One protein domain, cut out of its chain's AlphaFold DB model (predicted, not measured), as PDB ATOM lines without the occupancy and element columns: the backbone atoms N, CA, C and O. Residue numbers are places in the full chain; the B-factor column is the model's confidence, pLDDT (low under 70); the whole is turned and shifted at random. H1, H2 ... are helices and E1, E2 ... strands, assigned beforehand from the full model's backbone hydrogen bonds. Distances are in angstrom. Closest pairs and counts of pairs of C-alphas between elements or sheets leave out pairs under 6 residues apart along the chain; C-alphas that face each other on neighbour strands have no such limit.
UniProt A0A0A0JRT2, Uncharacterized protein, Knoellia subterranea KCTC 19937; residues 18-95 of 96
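AT A GLANCE: This is residues 18 to 95 of the 96 residues of an uncharacterized protein of Knoellia subterranea KCTC 19937 (UniProt A0A0A0JRT2). Two small sheets of two strands each are joined where E1, paired with E4, runs on into E2, which forms a hairpin with E3; the long helix H2 packs on E4, and the short helix H1 lies away from H2. Residues 73 to 78, in the loop before H2, stick out. The printed part has 78 residues, with four named strands and two named helices in the order E1, E2, E3, H1, E4, H2; E1 and E4 are parallel, E2 and E3 antiparallel, and the class is mixed, helices and strands. It is only just compact, close to loose, with a radius of gyration of the C-alphas of 13.5 A, and spans 42 by 29 by 19 A.

IN THESE COORDINATES: Find C-alpha 20 at (38.972, -37.164, -41.197), where E1, residues 20 to 23, begins and runs 9.3 A. Its partner E4 is residues 62 to 65, 10.1 A. Look next at E2, residues 25 to 28, 9.7 A, and E3, residues 36 to 39, 8.9 A. H1 is residues 48 to 55, 10.5 A. H2, residues 79 to 93, runs 21.3 A to C-alpha 93 at (40.613, -54.518, -44.445).

HOW THE PARTS SIT: Between E1 and E4, parallel at 29 degrees, find N 23 and O 64 within hydrogen-bond range at 2.8 A. E4 and H2 come closest at the C-alphas of Trp 65 and Ser 87, 6.4 A apart. E1 runs on into E2 at 36 degrees. In the hairpin E2 and E3, antiparallel at 136 degrees, N 27 and O 37 are 2.9 A apart. H1 and H2 are apart. In both helices every O i to N i+4 pair is within hydrogen-bond range.

THE WHOLE: The farthest C-alphas, of Ala 57 and Ala 75, are 42.7 A apart. The printed part has no cut; the link E4 to H2 is long, 13 residues. Mean pLDDT of the printed part is 93.9, and no printed residue is under 70.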
ATOM      1  N   PHE A  18      36.335 -35.024 -35.138       94.19
ATOM      2  CA  PHE A  18      37.424 -35.526 -35.973       94.19
ATOM      3  C   PHE A  18      36.887 -36.424 -37.102       94.19
ATOM      4  O   PHE A  18      36.952 -37.648 -36.998       94.19
ATOM      5  N   PRO A  19      36.303 -35.846 -38.167       93.12
ATOM      6  CA  PRO A  19      35.684 -36.625 -39.241       93.12
ATOM      7  C   PRO A  19      36.691 -37.247 -40.222       93.12
ATOM      8  O   PRO A  19      36.336 -38.181 -40.940       93.12
ATOM      9  N   LEU A  20      37.926 -36.739 -40.268       93.88
ATOM     10  CA  LEU A  20      38.972 -37.164 -41.197       93.88
ATOM     11  C   LEU A  20      40.262 -37.478 -40.436       93.88
ATOM     12  O   LEU A  20      40.679 -36.683 -39.593       93.88
ATOM     13  N   PHE A  21      40.898 -38.605 -40.761       94.44
ATOM     14  CA  PHE A  21      42.231 -38.941 -40.265       94.44
ATOM     15  C   PHE A  21      43.219 -39.032 -41.414       94.44
ATOM     16  O   PHE A  21      43.006 -39.766 -42.374       94.44
ATOM     17  N   HIS A  22      44.323 -38.320 -41.263       96.50
ATOM     18  CA  HIS A  22      45.513 -38.523 -42.063       96.50
ATOM     19  C   HIS A  22      46.303 -39.675 -41.439       96.50
ATOM     20  O   HIS A  22      46.962 -39.508 -40.412       96.50
ATOM     21  N   ALA A  23      46.158 -40.868 -42.002       95.62
ATOM     22  CA  ALA A  23      46.812 -42.069 -41.520       95.62
ATOM     23  C   ALA A  23      48.166 -42.236 -42.220       95.62
ATOM     24  O   ALA A  23      48.238 -42.492 -43.422       95.62
ATOM     25  N   LYS A  24      49.234 -42.098 -41.440       95.88
ATOM     26  CA  LYS A  24      50.619 -42.350 -41.848       95.88
ATOM     27  C   LYS A  24      51.113 -43.582 -41.107       95.88
ATOM     28  O   LYS A  24      50.885 -43.674 -39.902       95.88
ATOM     29  N   ASP A  25      51.775 -44.505 -41.779       96.88
ATOM     30  CA  ASP A  25      52.361 -45.671 -41.121       96.88
ATOM     31  C   ASP A  25      53.885 -45.602 -41.169       96.88
ATOM     32  O   ASP A  25      54.478 -44.830 -41.933       96.88
ATOM     33  N   GLY A  26      54.529 -46.377 -40.310       96.81
ATOM     34  CA  GLY A  26      55.972 -46.430 -40.267       96.81
ATOM     35  C   GLY A  26      56.494 -47.617 -39.490       96.81
ATOM     36  O   GLY A  26      55.890 -48.068 -38.519       96.81
ATOM     37  N   VAL A  27      57.658 -48.088 -39.914       98.19
ATOM     38  CA  VAL A  27      58.437 -49.101 -39.205       98.19
ATOM     39  C   VAL A  27      59.239 -48.404 -38.116       98.19
ATOM     40  O   VAL A  27      59.844 -47.356 -38.362       98.19
ATOM     41  N   LYS A  28      59.234 -48.959 -36.904       97.94
ATOM     42  CA  LYS A  28      59.994 -48.433 -35.771       97.94
ATOM     43  C   LYS A  28      61.478 -48.458 -36.092       97.94
ATOM     44  O   LYS A  28      62.041 -49.492 -36.441       97.94
ATOM     45  N   ASP A  29      62.121 -47.325 -35.877       97.88
ATOM     46  CA  ASP A  29      63.559 -47.185 -36.022       97.88
ATOM     47  C   ASP A  29      64.084 -46.253 -34.930       97.88
ATOM     48  O   ASP A  29      63.853 -45.043 -34.940       97.88
ATOM     49  N   THR A  30      64.812 -46.829 -33.972       97.12
ATOM     50  CA  THR A  30      65.384 -46.097 -32.832       97.12
ATOM     51  C   THR A  30      66.517 -45.153 -33.230       97.12
ATOM     52  O   THR A  30      66.978 -44.380 -32.394       97.12
ATOM     53  N   THR A  31      67.001 -45.231 -34.471       97.69
ATOM     54  CA  THR A  31      68.001 -44.303 -35.009       97.69
ATOM     55  C   THR A  31      67.369 -43.020 -35.556       97.69
ATOM     56  O   THR A  31      68.063 -42.011 -35.678       97.69
ATOM     57  N   GLN A  32      66.057 -43.016 -35.829       96.31
ATOM     58  CA  GLN A  32      65.341 -41.822 -36.274       96.31
ATOM     59  C   GLN A  32      64.906 -40.964 -35.086       96.31
ATOM     60  O   GLN A  32      64.389 -41.465 -34.090       96.31
ATOM     61  N   ALA A  33      65.019 -39.640 -35.215       95.38
ATOM     62  CA  ALA A  33      64.599 -38.705 -34.167       95.38
ATOM     63  C   ALA A  33      63.092 -38.785 -33.848       95.38
ATOM     64  O   ALA A  33      62.683 -38.576 -32.710       95.38
ATOM     65  N   ASN A  34      62.264 -39.096 -34.848       90.69
ATOM     66  CA  ASN A  34      60.825 -39.326 -34.695       90.69
ATOM     67  C   ASN A  34      60.483 -40.792 -34.348       90.69
ATOM     68  O   ASN A  34      59.312 -41.096 -34.142       90.69
ATOM     69  N   GLY A  35      61.475 -41.687 -34.294       96.12
ATOM     70  CA  GLY A  35      61.317 -43.102 -33.967       96.12
ATOM     71  C   GLY A  35      60.763 -43.992 -35.083       96.12
ATOM     72  O   GLY A  35      60.508 -45.164 -34.810       96.12
ATOM     73  N   TYR A  36      60.547 -43.473 -36.301       96.75
ATOM     74  CA  TYR A  36      59.920 -44.224 -37.394       96.75
ATOM     75  C   TYR A  36      60.456 -43.845 -38.778       96.75
ATOM     76  O   TYR A  36      60.660 -42.669 -39.085       96.75
ATOM     77  N   VAL A  37      60.557 -44.846 -39.653       96.19
ATOM     78  CA  VAL A  37      60.709 -44.674 -41.104       96.19
ATOM     79  C   VAL A  37      59.350 -44.894 -41.765       96.19
ATOM     80  O   VAL A  37      58.673 -45.869 -41.452       96.19
ATOM     81  N   MET A  38      58.939 -43.992 -42.663       95.44
ATOM     82  CA  MET A  38      57.639 -44.086 -43.344       95.44
ATOM     83  C   MET A  38      57.496 -45.397 -44.122       95.44
ATOM     84  O   MET A  38      58.421 -45.806 -44.824       95.44
ATOM     85  N   ALA A  39      56.310 -45.993 -44.045       96.25
ATOM     86  CA  ALA A  39      55.933 -47.195 -44.776       96.25
ATOM     87  C   ALA A  39      54.524 -47.042 -45.380       96.25
ATOM     88  O   ALA A  39      53.723 -46.246 -44.871       96.25
ATOM     89  N   PRO A  40      54.190 -47.803 -46.441       97.06
ATOM     90  CA  PRO A  40      52.803 -47.982 -46.855       97.06
ATOM     91  C   PRO A  40      51.931 -48.418 -45.673       97.06
ATOM     92  O   PRO A  40      52.382 -49.131 -44.775       97.06
ATOM     93  N   PHE A  41      50.669 -47.986 -45.660       97.50
ATOM     94  CA  PHE A  41      49.760 -48.332 -44.570       97.50
ATOM     95  C   PHE A  41      49.582 -49.850 -44.478       97.50
ATOM     96  O   PHE A  41      49.278 -50.491 -45.483       97.50
ATOM     97  N   GLY A  42      49.731 -50.413 -43.278       96.69
ATOM     98  CA  GLY A  42      49.640 -51.855 -43.033       96.69
ATOM     99  C   GLY A  42      50.948 -52.621 -43.247       96.69
ATOM    100  O   GLY A  42      50.991 -53.814 -42.963       96.69
ATOM    101  N   GLU A  43      52.009 -51.951 -43.704       97.50
ATOM    102  CA  GLU A  43      53.371 -52.500 -43.750       97.50
ATOM    103  C   GLU A  43      54.268 -51.950 -42.622       97.50
ATOM    104  O   GLU A  43      55.428 -52.343 -42.512       97.50
ATOM    105  N   GLY A  44      53.749 -51.034 -41.793       97.38
ATOM    106  CA  GLY A  44      54.443 -50.486 -40.629       97.38
ATOM    107  C   GLY A  44      54.030 -51.122 -39.297       97.38
ATOM    108  O   GLY A  44      53.352 -52.146 -39.233       97.38
ATOM    109  N   ASP A  45      54.462 -50.483 -38.210       97.75
ATOM    110  CA  ASP A  45      54.340 -50.969 -36.833       97.75
ATOM    111  C   ASP A  45      53.279 -50.220 -36.002       97.75
ATOM    112  O   ASP A  45      53.169 -50.440 -34.786       97.75
ATOM    113  N   ILE A  46      52.531 -49.281 -36.595       96.12
ATOM    114  CA  ILE A  46      51.535 -48.489 -35.862       96.12
ATOM    115  C   ILE A  46      50.237 -49.295 -35.697       96.12
ATOM    116  O   ILE A  46      49.594 -49.692 -36.665       96.12
ATOM    117  N   ASP A  47      49.795 -49.494 -34.447       95.19
ATOM    118  CA  ASP A  47      48.587 -50.269 -34.108       95.19
ATOM    119  C   ASP A  47      47.281 -49.489 -34.383       95.19
ATOM    120  O   ASP A  47      46.555 -49.042 -33.481       95.19
ATOM    121  N   TYR A  48      46.973 -49.324 -35.670       94.62
ATOM    122  CA  TYR A  48      45.750 -48.682 -36.145       94.62
ATOM    123  C   TYR A  48      44.486 -49.480 -35.818       94.62
ATOM    124  O   TYR A  48      43.432 -48.880 -35.600       94.62
ATOM    125  N   ALA A  49      44.572 -50.809 -35.727       92.56
ATOM    126  CA  ALA A  49      43.433 -51.651 -35.372       92.56
ATOM    127  C   ALA A  49      42.932 -51.332 -33.954       92.56
ATOM    128  O   ALA A  49      41.736 -51.098 -33.744       92.56
ATOM    129  N   THR A  50      43.841 -51.241 -32.975       94.12
ATOM    130  CA  THR A  50      43.479 -50.827 -31.614       94.12
ATOM    131  C   THR A  50      43.002 -49.383 -31.575       94.12
ATOM    132  O   THR A  50      41.998 -49.111 -30.912       94.12
ATOM    133  N   PHE A  51      43.664 -48.461 -32.281       94.44
ATOM    134  CA  PHE A  51      43.232 -47.064 -32.333       94.44
ATOM    135  C   PHE A  51      41.788 -46.941 -32.845       94.44
ATOM    136  O   PHE A  51      40.925 -46.429 -32.129       94.44
ATOM    137  N   LEU A  52      41.494 -47.487 -34.029       91.94
ATOM    138  CA  LEU A  52      40.176 -47.400 -34.666       91.94
ATOM    139  C   LEU A  52      39.081 -48.101 -33.846       91.94
ATOM    140  O   LEU A  52      37.948 -47.623 -33.788       91.94
ATOM    141  N   ARG A  53      39.413 -49.186 -33.134       90.88
ATOM    142  CA  ARG A  53      38.486 -49.837 -32.196       90.88
ATOM    143  C   ARG A  53      38.181 -48.967 -30.973       90.88
ATOM    144  O   ARG A  53      37.052 -48.990 -30.487       90.88
ATOM    145  N   ARG A  54      39.168 -48.229 -30.455       94.31
ATOM    146  CA  ARG A  54      39.027 -47.405 -29.241       94.31
ATOM    147  C   ARG A  54      38.287 -46.089 -29.482       94.31
ATOM    148  O   ARG A  54      37.584 -45.648 -28.581       94.31
ATOM    149  N   VAL A  55      38.429 -45.473 -30.658       93.38
ATOM    150  CA  VAL A  55      37.782 -44.175 -30.946       93.38
ATOM    151  C   VAL A  55      36.260 -44.268 -31.109       93.38
ATOM    152  O   VAL A  55      35.559 -43.289 -30.865       93.38
ATOM    153  N   GLY A  56      35.725 -45.449 -31.441       86.94
ATOM    154  CA  GLY A  56      34.283 -45.672 -31.566       86.94
ATOM    155  C   GLY A  56      33.664 -44.961 -32.776       86.94
ATOM    156  O   GLY A  56      34.321 -44.783 -33.795       86.94
ATOM    157  N   ALA A  57      32.367 -44.629 -32.684       84.44
ATOM    158  CA  ALA A  57      31.605 -43.901 -33.712       84.44
ATOM    159  C   ALA A  57      31.848 -44.398 -35.155       84.44
ATOM    160  O   ALA A  57      32.082 -43.609 -36.075       84.44
ATOM    161  N   LYS A  58      31.797 -45.727 -35.346       79.81
ATOM    162  CA  LYS A  58      32.035 -46.390 -36.639       79.81
ATOM    163  C   LYS A  58      31.275 -45.684 -37.769       79.81
ATOM    164  O   LYS A  58      30.095 -45.372 -37.630       79.81
ATOM    165  N   GLY A  59      31.967 -45.408 -38.873       81.75
ATOM    166  CA  GLY A  59      31.418 -44.677 -40.022       81.75
ATOM    167  C   GLY A  59      31.478 -43.147 -39.924       81.75
ATOM    168  O   GLY A  59      31.285 -42.485 -40.937       81.75
ATOM    169  N   SER A  60      31.790 -42.568 -38.756       84.31
ATOM    170  CA  SER A  60      31.966 -41.108 -38.596       84.31
ATOM    171  C   SER A  60      33.407 -40.640 -38.812       84.31
ATOM    172  O   SER A  60      33.651 -39.444 -38.950       84.31
ATOM    173  N   HIS A  61      34.356 -41.576 -38.831       90.31
ATOM    174  CA  HIS A  61      35.777 -41.309 -39.006       90.31
ATOM    175  C   HIS A  61      36.252 -41.866 -40.346       90.31
ATOM    176  O   HIS A  61      36.112 -43.061 -40.614       90.31
ATOM    177  N   ASN A  62      36.816 -40.997 -41.180       91.06
ATOM    178  CA  ASN A  62      37.247 -41.326 -42.532       91.06
ATOM    179  C   ASN A  62      38.776 -41.269 -42.596       91.06
ATOM    180  O   ASN A  62      39.334 -40.185 -42.771       91.06
ATOM    181  N   PRO A  63      39.478 -42.396 -42.400       91.88
ATOM    182  CA  PRO A  63      40.914 -42.421 -42.602       91.88
ATOM    183  C   PRO A  63      41.238 -42.365 -44.100       91.88
ATOM    184  O   PRO A  63      40.575 -43.010 -44.916       91.88
ATOM    185  N   MET A  64      42.258 -41.580 -44.436       94.38
ATOM    186  CA  MET A  64      42.943 -41.572 -45.723       94.38
ATOM    187  C   MET A  64      44.425 -41.820 -45.481       94.38
ATOM    188  O   MET A  64      44.975 -41.346 -44.486       94.38
ATOM    189  N   TRP A  65      45.065 -42.568 -46.369       95.75
ATOM    190  CA  TRP A  65      46.509 -42.737 -46.298       95.75
ATOM    191  C   TRP A  65      47.209 -41.461 -46.768       95.75
ATOM    192  O   TRP A  65      46.825 -40.877 -47.782       95.75
ATOM    193  N   GLU A  66      48.235 -41.045 -46.033       94.56
ATOM    194  CA  GLU A  66      49.098 -39.923 -46.390       94.56
ATOM    195  C   GLU A  66      50.565 -40.362 -46.351       94.56
ATOM    196  O   GLU A  66      51.011 -40.988 -45.392       94.56
ATOM    197  N   GLN A  67      51.344 -39.965 -47.359       92.19
ATOM    198  CA  GLN A  67      52.796 -40.113 -47.347       92.19
ATOM    199  C   GLN A  67      53.475 -38.883 -47.959       92.19
ATOM    200  O   GLN A  67      53.310 -38.596 -49.143       92.19
ATOM    201  N   ASP A  68      54.276 -38.184 -47.148       90.25
ATOM    202  CA  ASP A  68      54.857 -36.872 -47.493       90.25
ATOM    203  C   ASP A  68      55.871 -36.940 -48.632       90.25
ATOM    204  O   ASP A  68      56.080 -35.974 -49.361       90.25
ATOM    205  N   THR A  69      56.533 -38.087 -48.773       90.75
ATOM    206  CA  THR A  69      57.648 -38.250 -49.704       90.75
ATOM    207  C   THR A  69      57.209 -38.488 -51.139       90.75
ATOM    208  O   THR A  69      58.062 -38.418 -52.020       90.75
ATOM    209  N   ALA A  70      55.917 -38.774 -51.374       87.25
ATOM    210  CA  ALA A  70      55.367 -39.143 -52.681       87.25
ATOM    211  C   ALA A  70      56.329 -40.074 -53.454       87.25
ATOM    212  O   ALA A  70      56.852 -39.686 -54.503       87.25
ATOM    213  N   PRO A  71      56.632 -41.266 -52.902       90.81
ATOM    214  CA  PRO A  71      57.765 -42.072 -53.329       90.81
ATOM    215  C   PRO A  71      57.673 -42.419 -54.808       90.81
ATOM    216  O   PRO A  71      56.592 -42.619 -55.369       90.81
ATOM    217  N   GLY A  72      58.840 -42.494 -55.425       88.56
ATOM    218  CA  GLY A  72      58.989 -42.650 -56.855       88.56
ATOM    219  C   GLY A  72      60.007 -41.657 -57.391       88.56
ATOM    220  O   GLY A  72      60.831 -41.101 -56.666       88.56
ATOM    221  N   GLY A  73      59.981 -41.472 -58.700       93.06
ATOM    222  CA  GLY A  73      60.908 -40.612 -59.420       93.06
ATOM    223  C   GLY A  73      60.979 -41.034 -60.878       93.06
ATOM    224  O   GLY A  73      60.148 -41.808 -61.347       93.06
ATOM    225  N   THR A  74      61.999 -40.583 -61.601       95.44
ATOM    226  CA  THR A  74      62.174 -40.934 -63.022       95.44
ATOM    227  C   THR A  74      62.340 -42.437 -63.250       95.44
ATOM    228  O   THR A  74      61.871 -42.954 -64.259       95.44
ATOM    229  N   ALA A  75      62.966 -43.146 -62.305       95.81
ATOM    230  CA  ALA A  75      63.186 -44.590 -62.390       95.81
ATOM    231  C   ALA A  75      61.923 -45.424 -62.107       95.81
ATOM    232  O   ALA A  75      61.813 -46.547 -62.592       95.81
ATOM    233  N   ASN A  76      60.979 -44.895 -61.322       96.50
ATOM    234  CA  ASN A  76      59.716 -45.566 -61.013       96.50
ATOM    235  C   ASN A  76      58.600 -44.533 -60.772       96.50
ATOM    236  O   ASN A  76      58.248 -44.243 -59.624       96.50
ATOM    237  N   PRO A  77      58.040 -43.946 -61.840       95.12
ATOM    238  CA  PRO A  77      57.054 -42.877 -61.707       95.12
ATOM    239  C   PRO A  77      55.704 -43.358 -61.147       95.12
ATOM    240  O   PRO A  77      54.927 -42.544 -60.664       95.12
ATOM    241  N   GLY A  78      55.417 -44.666 -61.196       96.62
ATOM    242  CA  GLY A  78      54.156 -45.248 -60.721       96.62
ATOM    243  C   GLY A  78      54.153 -45.674 -59.250       96.62
ATOM    244  O   GLY A  78      53.126 -46.146 -58.765       96.62
ATOM    245  N   GLN A  79      55.274 -45.541 -58.534       96.94
ATOM    246  CA  GLN A  79      55.412 -46.096 -57.184       96.94
ATOM    247  C   GLN A  79      54.416 -45.502 -56.181       96.94
ATOM    248  O   GLN A  79      53.834 -46.244 -55.394       96.94
ATOM    249  N   SER A  80      54.171 -44.194 -56.232       95.88
ATOM    250  CA  SER A  80      53.214 -43.525 -55.347       95.88
ATOM    251  C   SER A  80      51.791 -44.062 -55.514       95.88
ATOM    252  O   SER A  80      51.092 -44.262 -54.524       95.88
ATOM    253  N   LEU A  81      51.383 -44.368 -56.749       96.44
ATOM    254  CA  LEU A  81      50.085 -44.979 -57.050       96.44
ATOM    255  C   LEU A  81      50.017 -46.430 -56.563       96.44
ATOM    256  O   LEU A  81      49.005 -46.838 -55.999       96.44
ATOM    257  N   ALA A  82      51.098 -47.195 -56.733       97.31
ATOM    258  CA  ALA A  82      51.174 -48.559 -56.215       97.31
ATOM    259  C   ALA A  82      51.067 -48.584 -54.680       97.31
ATOM    260  O   ALA A  82      50.327 -49.389 -54.122       97.31
ATOM    261  N   PHE A  83      51.745 -47.661 -53.994       97.56
ATOM    262  CA  PHE A  83      51.656 -47.542 -52.537       97.56
ATOM    263  C   PHE A  83      50.284 -47.046 -52.083       97.56
ATOM    264  O   PHE A  83      49.792 -47.516 -51.059       97.56
ATOM    265  N   ALA A  84      49.630 -46.170 -52.855       96.88
ATOM    266  CA  ALA A  84      48.251 -45.771 -52.591       96.88
ATOM    267  C   ALA A  84      47.293 -46.970 -52.647       96.88
ATOM    268  O   ALA A  84      46.449 -47.104 -51.764       96.88
ATOM    269  N   GLN A  85      47.453 -47.855 -53.639       97.62
ATOM    270  CA  GLN A  85      46.650 -49.074 -53.768       97.62
ATOM    271  C   GLN A  85      46.844 -50.000 -52.562       97.62
ATOM    272  O   GLN A  85      45.876 -50.320 -51.878       97.62
ATOM    273  N   VAL A  86      48.093 -50.365 -52.252       97.94
ATOM    274  CA  VAL A  86      48.406 -51.253 -51.117       97.94
ATOM    275  C   VAL A  86      47.892 -50.670 -49.800       97.94
ATOM    276  O   VAL A  86      47.254 -51.360 -49.006       97.94
ATOM    277  N   SER A  87      48.105 -49.371 -49.591       97.69
ATOM    278  CA  SER A  87      47.663 -48.683 -48.378       97.69
ATOM    279  C   SER A  87      46.140 -48.640 -48.261       97.69
ATOM    280  O   SER A  87      45.599 -48.800 -47.165       97.69
ATOM    281  N   TYR A  88      45.436 -48.440 -49.379       96.62
ATOM    282  CA  TYR A  88      43.980 -48.502 -49.415       96.62
ATOM    283  C   TYR A  88      43.472 -49.900 -49.065       96.62
ATOM    284  O   TYR A  88      42.589 -50.008 -48.218       96.62
ATOM    285  N   ASP A  89      44.039 -50.953 -49.655       97.38
ATOM    286  CA  ASP A  89      43.598 -52.333 -49.428       97.38
ATOM    287  C   ASP A  89      43.753 -52.730 -47.953       97.38
ATOM    288  O   ASP A  89      42.807 -53.217 -47.326       97.38
ATOM    289  N   ASN A  90      44.906 -52.416 -47.355       96.88
ATOM    290  CA  ASN A  90      45.163 -52.667 -45.938       96.88
ATOM    291  C   ASN A  90      44.237 -51.854 -45.021       96.88
ATOM    292  O   ASN A  90      43.718 -52.369 -44.032       96.88
ATOM    293  N   MET A  91      43.973 -50.587 -45.349       94.62
ATOM    294  CA  MET A  91      43.057 -49.751 -44.573       94.62
ATOM    295  C   MET A  91      41.597 -50.194 -44.712       94.62
ATOM    296  O   MET A  91      40.841 -50.166 -43.738       94.62
ATOM    297  N   ALA A  92      41.187 -50.613 -45.909       92.94
ATOM    298  CA  ALA A  92      39.863 -51.156 -46.170       92.94
ATOM    299  C   ALA A  92      39.639 -52.457 -45.391       92.94
ATOM    300  O   ALA A  92      38.550 -52.646 -44.853       92.94
ATOM    301  N   ALA A  93      40.671 -53.292 -45.239       93.06
ATOM    302  CA  ALA A  93      40.613 -54.518 -44.445       93.06
ATOM    303  C   ALA A  93      40.392 -54.276 -42.937       93.06
ATOM    304  O   ALA A  93      39.905 -55.164 -42.239       93.06
ATOM    305  N   LEU A  94      40.684 -53.073 -42.422       89.19
ATOM    306  CA  LEU A  94      40.372 -52.694 -41.036       89.19
ATOM    307  C   LEU A  94      38.901 -52.301 -40.828       89.19
ATOM    308  O   LEU A  94      38.471 -52.099 -39.688       89.19
ATOM    309  N   ARG A  95      38.117 -52.151 -41.903       74.25
ATOM    310  CA  ARG A  95      36.693 -51.817 -41.816       74.25
ATOM    311  C   ARG A  95      35.908 -53.082 -41.457       74.25
ATOM    312  O   ARG A  95      35.763 -53.980 -42.277       74.25
TER     313      ARG A  95